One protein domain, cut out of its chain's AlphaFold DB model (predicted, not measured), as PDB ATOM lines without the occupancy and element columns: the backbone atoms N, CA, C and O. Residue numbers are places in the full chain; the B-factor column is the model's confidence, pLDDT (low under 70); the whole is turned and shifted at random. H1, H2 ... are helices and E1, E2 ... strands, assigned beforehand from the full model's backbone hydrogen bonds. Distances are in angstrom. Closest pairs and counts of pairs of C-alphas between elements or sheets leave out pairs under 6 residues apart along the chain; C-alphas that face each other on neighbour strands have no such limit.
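What this domain is: This is residues 39 to 117 of the 117 residues of an uncharacterized protein of Acidobacteria bacterium RIFCSPLOWO2_02_FULL_64_15 (UniProt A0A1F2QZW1). A long two-stranded hairpin, E1 and E2, makes the middle, with a smaller hairpin, E3 and E4, near E2 on one side and the single helix H1 beyond E1 on the other. An unnamed stretch, residues 39 to 57, loops beside the long hairpin and is tied to E1 by a short pairing. The printed part has 79 residues with one named helix and four named strands, in the order H1 E1 E2 E3 E4, and under half of the residues are in named elements. Both two-stranded sheets, E1 - E2 and E3 - E4, are antiparallel, and the class is mixed, helices and strands. The whole is compact, with a radius of gyration of the C-alphas of 12.8 A and spans of 33 by 28 by 19 A.

How they stand to each other: E1, residues 75 to 81, and E2, residues 84 to 91, form an antiparallel hairpin at 154 degrees, with N 79 and O 87 within hydrogen-bond range at 2.8 A. E2 bends by 57 degrees at residue 87. Residues 55 to 56 pair antiparallel with residues 77 to 78 of E1. E3, residues 96 to 100, comes closest to E2 at the C-alphas of Pro 90 and Ala 98, 6.4 A apart. E4, residues 112 to 116, forms an antiparallel hairpin with E3 at 141 degrees, with N 99 and O 113 within hydrogen-bond range at 2.9 A. The closest C-alphas of E2 and E4 are those of Arg 89 and Phe 112, 7.2 A apart. H1, residues 58 to 68, comes closest to E1 at the C-alphas of Ala 61 and Ile 75, 7.4 A apart, and is apart from E2, E3 and E4. In H1 every O i to N i+4 pair is within hydrogen-bond range.

Where its parts are: E1 is 19.6 A long and E2 19.3 A; H1 measures 15.0 A, E3 12.6 A and E4 12.8 A. H1 begins at C-alpha 58 (249.286, 250.271, 300.078), and E4 ends at C-alpha 116 (230.159, 241.972, 306.976).

The domain as a whole: The two C-alphas farthest apart are those of Glu 67 and Gly 102, 36.5 A. The printed part has no cut, and the link from E3 to E4 is long. Mean pLDDT of the printed part is 96.0; residue 117 is under 70.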
ATOM      1  N   PHE A  39     242.525 242.717 301.693       96.88
ATOM      2  CA  PHE A  39     241.632 243.654 301.018       96.88
ATOM      3  C   PHE A  39     241.377 243.159 299.602       96.88
ATOM      4  O   PHE A  39     242.288 243.096 298.778       96.88
ATOM      5  N   MET A  40     240.133 242.778 299.330       96.19
ATOM      6  CA  MET A  40     239.717 242.368 297.992       96.19
ATOM      7  C   MET A  40     239.413 243.612 297.156       96.19
ATOM      8  O   MET A  40     238.802 244.556 297.657       96.19
ATOM      9  N   VAL A  41     239.792 243.598 295.874       97.12
ATOM     10  CA  VAL A  41     239.543 244.710 294.940       97.12
ATOM     11  C   VAL A  41     238.658 244.225 293.785       97.12
ATOM     12  O   VAL A  41     239.170 243.771 292.758       97.12
ATOM     13  N   PRO A  42     237.320 244.271 293.927       95.00
ATOM     14  CA  PRO A  42     236.413 243.826 292.877       95.00
ATOM     15  C   PRO A  42     236.611 244.617 291.580       95.00
ATOM     16  O   PRO A  42     236.637 245.847 291.587       95.00
ATOM     17  N   GLY A  43     236.732 243.901 290.461       95.25
ATOM     18  CA  GLY A  43     236.879 244.488 289.125       95.25
ATOM     19  C   GLY A  43     238.295 244.948 288.759       95.25
ATOM     20  O   GLY A  43     238.497 245.373 287.623       95.25
ATOM     21  N   MET A  44     239.272 244.867 289.668       97.00
ATOM     22  CA  MET A  44     240.683 245.075 289.326       97.00
ATOM     23  C   MET A  44     241.214 243.878 288.527       97.00
ATOM     24  O   MET A  44     240.911 242.730 288.855       97.00
ATOM     25  N   ALA A  45     242.008 244.140 287.486       94.62
ATOM     26  CA  ALA A  45     242.715 243.092 286.752       94.62
ATOM     27  C   ALA A  45     244.019 242.685 287.475       94.62
ATOM     28  O   ALA A  45     244.196 242.928 288.667       94.62
ATOM     29  N   HIS A  46     244.948 242.018 286.787       94.06
ATOM     30  CA  HIS A  46     246.225 241.655 287.401       94.06
ATOM     31  C   HIS A  46     247.038 242.917 287.740       94.06
ATOM     32  O   HIS A  46     247.395 243.680 286.845       94.06
ATOM     33  N   CYS A  47     247.307 243.123 289.033       88.31
ATOM     34  CA  CYS A  47     248.049 244.248 289.629       88.31
ATOM     35  C   CYS A  47     247.453 245.657 289.454       88.31
ATOM     36  O   CYS A  47     247.731 246.517 290.282       88.31
ATOM     37  N   GLY A  48     246.643 245.915 288.429       93.31
ATOM     38  CA  GLY A  48     246.061 247.229 288.178       93.31
ATOM     39  C   GLY A  48     245.072 247.224 287.015       93.31
ATOM     40  O   GLY A  48     244.809 246.188 286.408       93.31
ATOM     41  N   GLY A  49     244.507 248.393 286.703       92.50
ATOM     42  CA  GLY A  49     243.510 248.539 285.639       92.50
ATOM     43  C   GLY A  49     242.196 247.807 285.938       92.50
ATOM     44  O   GLY A  49     241.846 247.588 287.100       92.50
ATOM     45  N   GLY A  50     241.466 247.443 284.883       93.94
ATOM     46  CA  GLY A  50     240.128 246.854 284.982       93.94
ATOM     47  C   GLY A  50     239.022 247.876 285.278       93.94
ATOM     48  O   GLY A  50     239.237 249.088 285.295       93.94
ATOM     49  N   GLU A  51     237.812 247.374 285.521       94.56
ATOM     50  CA  GLU A  51     236.622 248.192 285.805       94.56
ATOM     51  C   GLU A  51     236.490 248.586 287.289       94.56
ATOM     52  O   GLU A  51     235.612 249.365 287.664       94.56
ATOM     53  N   GLY A  52     237.366 248.049 288.141       95.06
ATOM     54  CA  GLY A  52     237.407 248.301 289.578       95.06
ATOM     55  C   GLY A  52     238.196 249.548 289.981       95.06
ATOM     56  O   GLY A  52     238.850 250.206 289.172       95.06
ATOM     57  N   THR A  53     238.166 249.858 291.278       97.56
ATOM     58  CA  THR A  53     238.990 250.913 291.883       97.56
ATOM     59  C   THR A  53     240.403 250.395 292.147       97.56
ATOM     60  O   THR A  53     240.726 249.983 293.258       97.56
ATOM     61  N   SER A  54     241.223 250.351 291.100       97.06
ATOM     62  CA  SER A  54     242.558 249.742 291.108       97.06
ATOM     63  C   SER A  54     243.712 250.685 291.460       97.06
ATOM     64  O   SER A  54     244.864 250.269 291.434       97.06
ATOM     65  N   THR A  55     243.432 251.949 291.784       97.75
ATOM     66  CA  THR A  55     244.438 252.924 292.231       97.75
ATOM     67  C   THR A  55     244.278 253.192 293.724       97.75
ATOM     68  O   THR A  55     243.236 253.692 294.150       97.75
ATOM     69  N   PHE A  56     245.295 252.859 294.515       97.75
ATOM     70  CA  PHE A  56     245.323 252.986 295.975       97.75
ATOM     71  C   PHE A  56     246.775 252.984 296.477       97.75
ATOM     72  O   PHE A  56     247.671 252.517 295.775       97.75
ATOM     73  N   ASP A  57     247.008 253.474 297.695       97.56
ATOM     74  CA  ASP A  57     248.341 253.535 298.306       97.56
ATOM     75  C   ASP A  57     248.482 252.501 299.435       97.56
ATOM     76  O   ASP A  57     248.103 252.735 300.585       97.56
ATOM     77  N   MET A  58     249.003 251.319 299.090       95.56
ATOM     78  CA  MET A  58     249.286 250.271 300.078       95.56
ATOM     79  C   MET A  58     250.526 250.559 300.917       95.56
ATOM     80  O   MET A  58     250.606 250.071 302.044       95.56
ATOM     81  N   LEU A  59     251.497 251.301 300.376       96.88
ATOM     82  CA  LEU A  59     252.749 251.557 301.075       96.88
ATOM     83  C   LEU A  59     252.483 252.464 302.273       96.88
ATOM     84  O   LEU A  59     252.802 252.078 303.395       96.88
ATOM     85  N   ALA A  60     251.763 253.568 302.062       96.88
ATOM     86  CA  ALA A  60     251.347 254.455 303.142       96.88
ATOM     87  C   ALA A  60     250.503 253.722 304.200       96.88
ATOM     88  O   ALA A  60     250.640 253.970 305.397       96.88
ATOM     89  N   ALA A  61     249.641 252.785 303.784       96.75
ATOM     90  CA  ALA A  61     248.844 251.988 304.718       96.75
ATOM     91  C   ALA A  61     249.714 251.078 305.607       96.75
ATOM     92  O   ALA A  61     249.439 250.944 306.801       96.75
ATOM     93  N   ILE A  62     250.764 250.465 305.048       95.25
ATOM     94  CA  ILE A  62     251.698 249.614 305.799       95.25
ATOM     95  C   ILE A  62     252.602 250.459 306.702       95.25
ATOM     96  O   ILE A  62     252.773 250.097 307.863       95.25
ATOM     97  N   GLU A  63     253.121 251.589 306.220       97.00
ATOM     98  CA  GLU A  63     253.916 252.532 307.021       97.00
ATOM     99  C   GLU A  63     253.137 252.990 308.260       97.00
ATOM    100  O   GLU A  63     253.602 252.835 309.388       97.00
ATOM    101  N   GLN A  64     251.891 253.450 308.085       97.06
ATOM    102  CA  GLN A  64     251.037 253.856 309.206       97.06
ATOM    103  C   GLN A  64     250.765 252.716 310.192       97.06
ATOM    104  O   GLN A  64     250.684 252.942 311.404       97.06
ATOM    105  N   TRP A  65     250.630 251.489 309.696       95.19
ATOM    106  CA  TRP A  65     250.413 250.339 310.558       95.19
ATOM    107  C   TRP A  65     251.665 249.994 311.365       95.19
ATOM    108  O   TRP A  65     251.582 249.868 312.585       95.19
ATOM    109  N   VAL A  66     252.816 249.871 310.710       95.00
ATOM    110  CA  VAL A  66     254.063 249.429 311.345       95.00
ATOM    111  C   VAL A  66     254.627 250.498 312.274       95.00
ATOM    112  O   VAL A  66     255.015 250.183 313.396       95.00
ATOM    113  N   GLU A  67     254.652 251.754 311.836       96.19
ATOM    114  CA  GLU A  67     255.319 252.830 312.573       96.19
ATOM    115  C   GLU A  67     254.412 253.464 313.629       96.19
ATOM    116  O   GLU A  67     254.868 253.801 314.719       96.19
ATOM    117  N   ASN A  68     253.114 253.591 313.332       96.38
ATOM    118  CA  ASN A  68     252.168 254.301 314.198       96.38
ATOM    119  C   ASN A  68     251.139 253.377 314.864       96.38
ATOM    120  O   ASN A  68     250.244 253.861 315.559       96.38
ATOM    121  N   GLY A  69     251.215 252.060 314.641       92.69
ATOM    122  CA  GLY A  69     250.254 251.090 315.173       92.69
ATOM    123  C   GLY A  69     248.842 251.229 314.590       92.69
ATOM    124  O   GLY A  69     247.890 250.675 315.143       92.69
ATOM    125  N   LYS A  70     248.673 251.977 313.490       93.69
ATOM    126  CA  LYS A  70     247.366 252.289 312.895       93.69
ATOM    127  C   LYS A  70     247.024 251.301 311.789       93.69
ATOM    128  O   LYS A  70     247.243 251.560 310.610       93.69
ATOM    129  N   ALA A  71     246.469 250.158 312.177       94.12
ATOM    130  CA  ALA A  71     246.012 249.161 311.220       94.12
ATOM    131  C   ALA A  71     244.851 249.709 310.353       94.12
ATOM    132  O   ALA A  71     243.875 250.222 310.909       94.12
ATOM    133  N   PRO A  72     244.898 249.575 309.014       95.31
ATOM    134  CA  PRO A  72     243.945 250.231 308.119       95.31
ATOM    135  C   PRO A  72     242.548 249.626 308.253       95.31
ATOM    136  O   PRO A  72     242.337 248.458 307.927       95.31
ATOM    137  N   GLU A  73     241.575 250.387 308.748       95.06
ATOM    138  CA  GLU A  73     240.170 249.946 308.810       95.06
ATOM    139  C   GLU A  73     239.515 249.920 307.429       95.06
ATOM    140  O   GLU A  73     238.578 249.161 307.205       95.06
ATOM    141  N   GLN A  74     240.017 250.749 306.513       96.94
ATOM    142  CA  GLN A  74     239.609 250.864 305.118       96.94
ATOM    143  C   GLN A  74     240.810 251.392 304.325       96.94
ATOM    144  O   GLN A  74     241.610 252.154 304.872       96.94
ATOM    145  N   ILE A  75     240.925 251.045 303.043       98.19
ATOM    146  CA  ILE A  75     241.902 251.672 302.138       98.19
ATOM    147  C   ILE A  75     241.142 252.464 301.073       98.19
ATOM    148  O   ILE A  75     240.352 251.870 300.335       98.19
ATOM    149  N   PRO A  76     241.336 253.790 300.972       98.12
ATOM    150  CA  PRO A  76     240.749 254.576 299.897       98.12
ATOM    151  C   PRO A  76     241.275 254.100 298.545       98.12
ATOM    152  O   PRO A  76     242.484 254.049 298.324       98.12
ATOM    153  N   ALA A  77     240.363 253.776 297.637       98.31
ATOM    154  CA  ALA A  77     240.706 253.384 296.284       98.31
ATOM    155  C   ALA A  77     239.901 254.170 295.255       98.31
ATOM    156  O   ALA A  77     238.762 254.589 295.491       98.31
ATOM    157  N   SER A  78     240.496 254.341 294.081       98.38
ATOM    158  CA  SER A  78     239.908 255.055 292.956       98.38
ATOM    159  C   SER A  78     240.037 254.270 291.658       98.38
ATOM    160  O   SER A  78     240.942 253.454 291.479       98.38
ATOM    161  N   ARG A  79     239.089 254.497 290.750       97.69
ATOM    162  CA  ARG A  79     239.206 254.167 289.335       97.69
ATOM    163  C   ARG A  79     239.547 255.456 288.609       97.69
ATOM    164  O   ARG A  79     238.800 256.433 288.714       97.69
ATOM    165  N   VAL A  80     240.643 255.429 287.867       97.00
ATOM    166  CA  VAL A  80     241.078 256.537 287.021       97.00
ATOM    167  C   VAL A  80     240.807 256.165 285.568       97.00
ATOM    168  O   VAL A  80     241.211 255.094 285.121       97.00
ATOM    169  N   ALA A  81     240.108 257.033 284.843       95.06
ATOM    170  CA  ALA A  81     239.906 256.932 283.402       95.06
ATOM    171  C   ALA A  81     240.277 258.274 282.771       95.06
ATOM    172  O   ALA A  81     239.912 259.320 283.301       95.06
ATOM    173  N   ASP A  82     241.059 258.241 281.691       94.38
ATOM    174  CA  ASP A  82     241.529 259.442 280.984       94.38
ATOM    175  C   ASP A  82     242.191 260.485 281.908       94.38
ATOM    176  O   ASP A  82     242.014 261.693 281.770       94.38
ATOM    177  N   GLY A  83     242.944 260.004 282.906       94.88
ATOM    178  CA  GLY A  83     243.626 260.843 283.899       94.88
ATOM    179  C   GLY A  83     242.712 261.463 284.963       94.88
ATOM    180  O   GLY A  83     243.198 262.220 285.800       94.88
ATOM    181  N   GLN A  84     241.417 261.140 284.966       96.88
ATOM    182  CA  GLN A  84     240.435 261.652 285.917       96.88
ATOM    183  C   GLN A  84     239.919 260.548 286.838       96.88
ATOM    184  O   GLN A  84     239.675 259.417 286.414       96.88
ATOM    185  N   VAL A  85     239.714 260.876 288.113       97.56
ATOM    186  CA  VAL A  85     239.051 259.970 289.057       97.56
ATOM    187  C   VAL A  85     237.564 259.924 288.718       97.56
ATOM    188  O   VAL A  85     236.850 260.902 288.909       97.56
ATOM    189  N   VAL A  86     237.097 258.777 288.228       97.50
ATOM    190  CA  VAL A  86     235.694 258.586 287.819       97.50
ATOM    191  C   VAL A  86     234.868 257.817 288.842       97.50
ATOM    192  O   VAL A  86     233.645 257.819 288.778       97.50
ATOM    193  N   ARG A  87     235.521 257.128 289.781       98.06
ATOM    194  CA  ARG A  87     234.850 256.391 290.855       98.06
ATOM    195  C   ARG A  87     235.783 256.191 292.034       98.06
ATOM    196  O   ARG A  87     236.966 255.926 291.843       98.06
ATOM    197  N   THR A  88     235.248 256.244 293.246       98.56
ATOM    198  CA  THR A  88     235.974 255.942 294.485       98.56
ATOM    199  C   THR A  88     235.224 254.921 295.330       98.56
ATOM    200  O   THR A  88     233.991 254.877 295.339       98.56
ATOM    201  N   ARG A  89     235.961 254.067 296.041       98.12
ATOM    202  CA  ARG A  89     235.422 253.076 296.981       98.12
ATOM    203  C   ARG A  89     236.352 252.910 298.176       98.12
ATOM    204  O   ARG A  89     237.566 252.994 297.999       98.12
ATOM    205  N   PRO A  90     235.815 252.621 299.372       98.25
ATOM    206  CA  PRO A  90     236.626 252.044 300.427       98.25
ATOM    207  C   PRO A  90     236.885 250.567 300.104       98.25
ATOM    208  O   PRO A  90     235.944 249.798 299.897       98.25
ATOM    209  N   LEU A  91     238.149 250.154 300.069       98.19
ATOM    210  CA  LEU A  91     238.488 248.740 300.161       98.19
ATOM    211  C   LEU A  91     238.317 248.314 301.612       98.19
ATOM    212  O   LEU A  91     238.871 248.934 302.523       98.19
ATOM    213  N   CYS A  92     237.549 247.252 301.809       97.88
ATOM    214  CA  CYS A  92     237.178 246.769 303.126       97.88
ATOM    215  C   CYS A  92     238.043 245.571 303.534       97.88
ATOM    216  O   CYS A  92     238.393 244.751 302.678       97.88
ATOM    217  N   PRO A  93     238.383 245.444 304.827       96.44
ATOM    218  CA  PRO A  93     239.094 244.283 305.327       96.44
ATOM    219  C   PRO A  93     238.167 243.068 305.255       96.44
ATOM    220  O   PRO A  93     237.065 243.076 305.806       96.44
ATOM    221  N   TYR A  94     238.613 242.010 304.589       93.62
ATOM    222  CA  TYR A  94     237.870 240.760 304.476       93.62
ATOM    223  C   TYR A  94     237.499 240.210 305.873       93.62
ATOM    224  O   TYR A  94     238.343 240.238 306.773       93.62
ATOM    225  N   PRO A  95     236.270 239.692 306.085       94.12
ATOM    226  CA  PRO A  95     235.212 239.408 305.103       94.12
ATOM    227  C   PRO A  95     234.236 240.568 304.846       94.12
ATOM    228  O   PRO A  95     233.153 240.349 304.309       94.12
ATOM    229  N   GLN A  96     234.565 241.795 305.251       96.88
ATOM    230  CA  GLN A  96     233.700 242.938 304.978       96.88
ATOM    231  C   GLN A  96     233.751 243.334 303.500       96.88
ATOM    232  O   GLN A  96     234.780 243.214 302.835       96.88
ATOM    233  N   VAL A  97     232.640 243.878 303.014       97.06
ATOM    234  CA  VAL A  97     232.482 244.418 301.662       97.06
ATOM    235  C   VAL A  97     231.923 245.837 301.722       97.06
ATOM    236  O   VAL A  97     231.265 246.223 302.691       97.06
ATOM    237  N   ALA A  98     232.188 246.632 300.685       97.81
ATOM    238  CA  ALA A  98     231.652 247.984 300.576       97.81
ATOM    239  C   ALA A  98     230.163 247.926 300.208       97.81
ATOM    240  O   ALA A  98     229.803 247.570 299.086       97.81
ATOM    241  N   VAL A  99     229.295 248.308 301.142       97.62
ATOM    242  CA  VAL A  99     227.839 248.322 300.962       97.62
ATOM    243  C   VAL A  99     227.361 249.758 300.782       97.62
ATOM    244  O   VAL A  99     227.678 250.634 301.587       97.62
ATOM    245  N   TYR A 100     226.591 250.006 299.723       97.88
ATOM    246  CA  TYR A 100     225.982 251.312 299.471       97.88
ATOM    247  C   TYR A 100     224.986 251.665 300.582       97.88
ATOM    248  O   TYR A 100     224.167 250.838 300.983       97.88
ATOM    249  N   LYS A 101     225.035 252.905 301.076       97.88
ATOM    250  CA  LYS A 101     224.179 253.373 302.177       97.88
ATOM    251  C   LYS A 101     222.719 253.601 301.771       97.88
ATOM    252  O   LYS A 101     221.885 253.795 302.647       97.88
ATOM    253  N   GLY A 102     222.413 253.584 300.473       97.25
ATOM    254  CA  GLY A 102     221.073 253.851 299.937       97.25
ATOM    255  C   GLY A 102     220.859 255.299 299.483       97.25
ATOM    256  O   GLY A 102     219.842 255.592 298.861       97.25
ATOM    257  N   SER A 103     221.814 256.194 299.741       96.81
ATOM    258  CA  SER A 103     221.777 257.598 299.325       96.81
ATOM    259  C   SER A 103     223.175 258.126 298.988       96.81
ATOM    260  O   SER A 103     224.183 257.569 299.431       96.81
ATOM    261  N   GLY A 104     223.218 259.219 298.219       97.50
ATOM    262  CA  GLY A 104     224.449 259.818 297.695       97.50
ATOM    263  C   GLY A 104     224.818 259.307 296.301       97.50
ATOM    264  O   GLY A 104     224.110 258.493 295.710       97.50
ATOM    265  N   SER A 105     225.920 259.805 295.743       97.94
ATOM    266  CA  SER A 105     226.411 259.316 294.453       97.94
ATOM    267  C   SER A 105     226.942 257.893 294.596       97.94
ATOM    268  O   SER A 105     227.717 257.599 295.511       97.94
ATOM    269  N   THR A 106     226.591 257.009 293.665       97.06
ATOM    270  CA  THR A 106     227.219 255.689 293.582       97.06
ATOM    271  C   THR A 106     228.652 255.780 293.075       97.06
ATOM    272  O   THR A 106     229.332 254.770 293.099       97.06
ATOM    273  N   ASP A 107     229.178 256.934 292.675       97.94
ATOM    274  CA  ASP A 107     230.587 257.089 292.286       97.94
ATOM    275  C   ASP A 107     231.497 257.526 293.437       97.94
ATOM    276  O   ASP A 107     232.720 257.479 293.315       97.94
ATOM    277  N   GLU A 108     230.922 257.847 294.594       98.31
ATOM    278  CA  GLU A 108     231.652 258.389 295.737       98.31
ATOM    279  C   GLU A 108     231.796 257.372 296.869       98.31
ATOM    280  O   GLU A 108     230.814 256.795 297.339       98.31
ATOM    281  N   ALA A 109     233.018 257.207 297.380       97.94
ATOM    282  CA  ALA A 109     233.321 256.350 298.524       97.94
ATOM    283  C   ALA A 109     232.512 256.741 299.769       97.94
ATOM    284  O   ALA A 109     232.112 255.869 300.539       97.94
ATOM    285  N   ALA A 110     232.213 258.034 299.929       97.94
ATOM    286  CA  ALA A 110     231.422 258.563 301.034       97.94
ATOM    287  C   ALA A 110     230.001 257.982 301.093       97.94
ATOM    288  O   ALA A 110     229.384 258.026 302.155       97.94
ATOM    289  N   SER A 111     229.485 257.414 300.002       98.44
ATOM    290  CA  SER A 111     228.170 256.766 299.943       98.44
ATOM    291  C   SER A 111     228.198 255.283 300.332       98.44
ATOM    292  O   SER A 111     227.156 254.628 300.315       98.44
ATOM    293  N   PHE A 112     229.359 254.740 300.706       98.38
ATOM    294  CA  PHE A 112     229.549 253.333 301.061       98.38
ATOM    295  C   PHE A 112     230.015 253.178 302.508       98.38
ATOM    296  O   PHE A 112     230.535 254.105 303.125       98.38
ATOM    297  N   VAL A 113     229.805 251.987 303.058       97.88
ATOM    298  CA  VAL A 113     230.299 251.585 304.375       97.88
ATOM    299  C   VAL A 113     230.741 250.128 304.324       97.88
ATOM    300  O   VAL A 113     230.073 249.300 303.704       97.88
ATOM    301  N   CYS A 114     231.858 249.809 304.972       97.81
ATOM    302  CA  CYS A 114     232.290 248.427 305.122       97.81
ATOM    303  C   CYS A 114     231.372 247.692 306.101       97.81
ATOM    304  O   CYS A 114     231.175 248.126 307.237       97.81
ATOM    305  N   LYS A 115     230.772 246.592 305.646       96.50
ATOM    306  CA  LYS A 115     229.918 245.718 306.457       96.50
ATOM    307  C   LYS A 115     230.264 244.266 306.177       96.50
ATOM    308  O   LYS A 115     230.651 243.935 305.059       96.50
ATOM    309  N   ALA A 116     230.129 243.413 307.190       91.19
ATOM    310  CA  ALA A 116     230.159 241.972 306.976       91.19
ATOM    311  C   ALA A 116     229.042 241.589 305.995       91.19
ATOM    312  O   ALA A 116     227.949 242.161 306.056       91.19
ATOM    313  N   GLN A 117     229.369 240.685 305.077       67.00
ATOM    314  CA  GLN A 117     228.418 240.131 304.120       67.00
ATOM    315  C   GLN A 117     227.474 239.130 304.789       67.00
ATOM    316  O   GLN A 117     227.924 238.446 305.739       67.00
TER     317      GLN A 117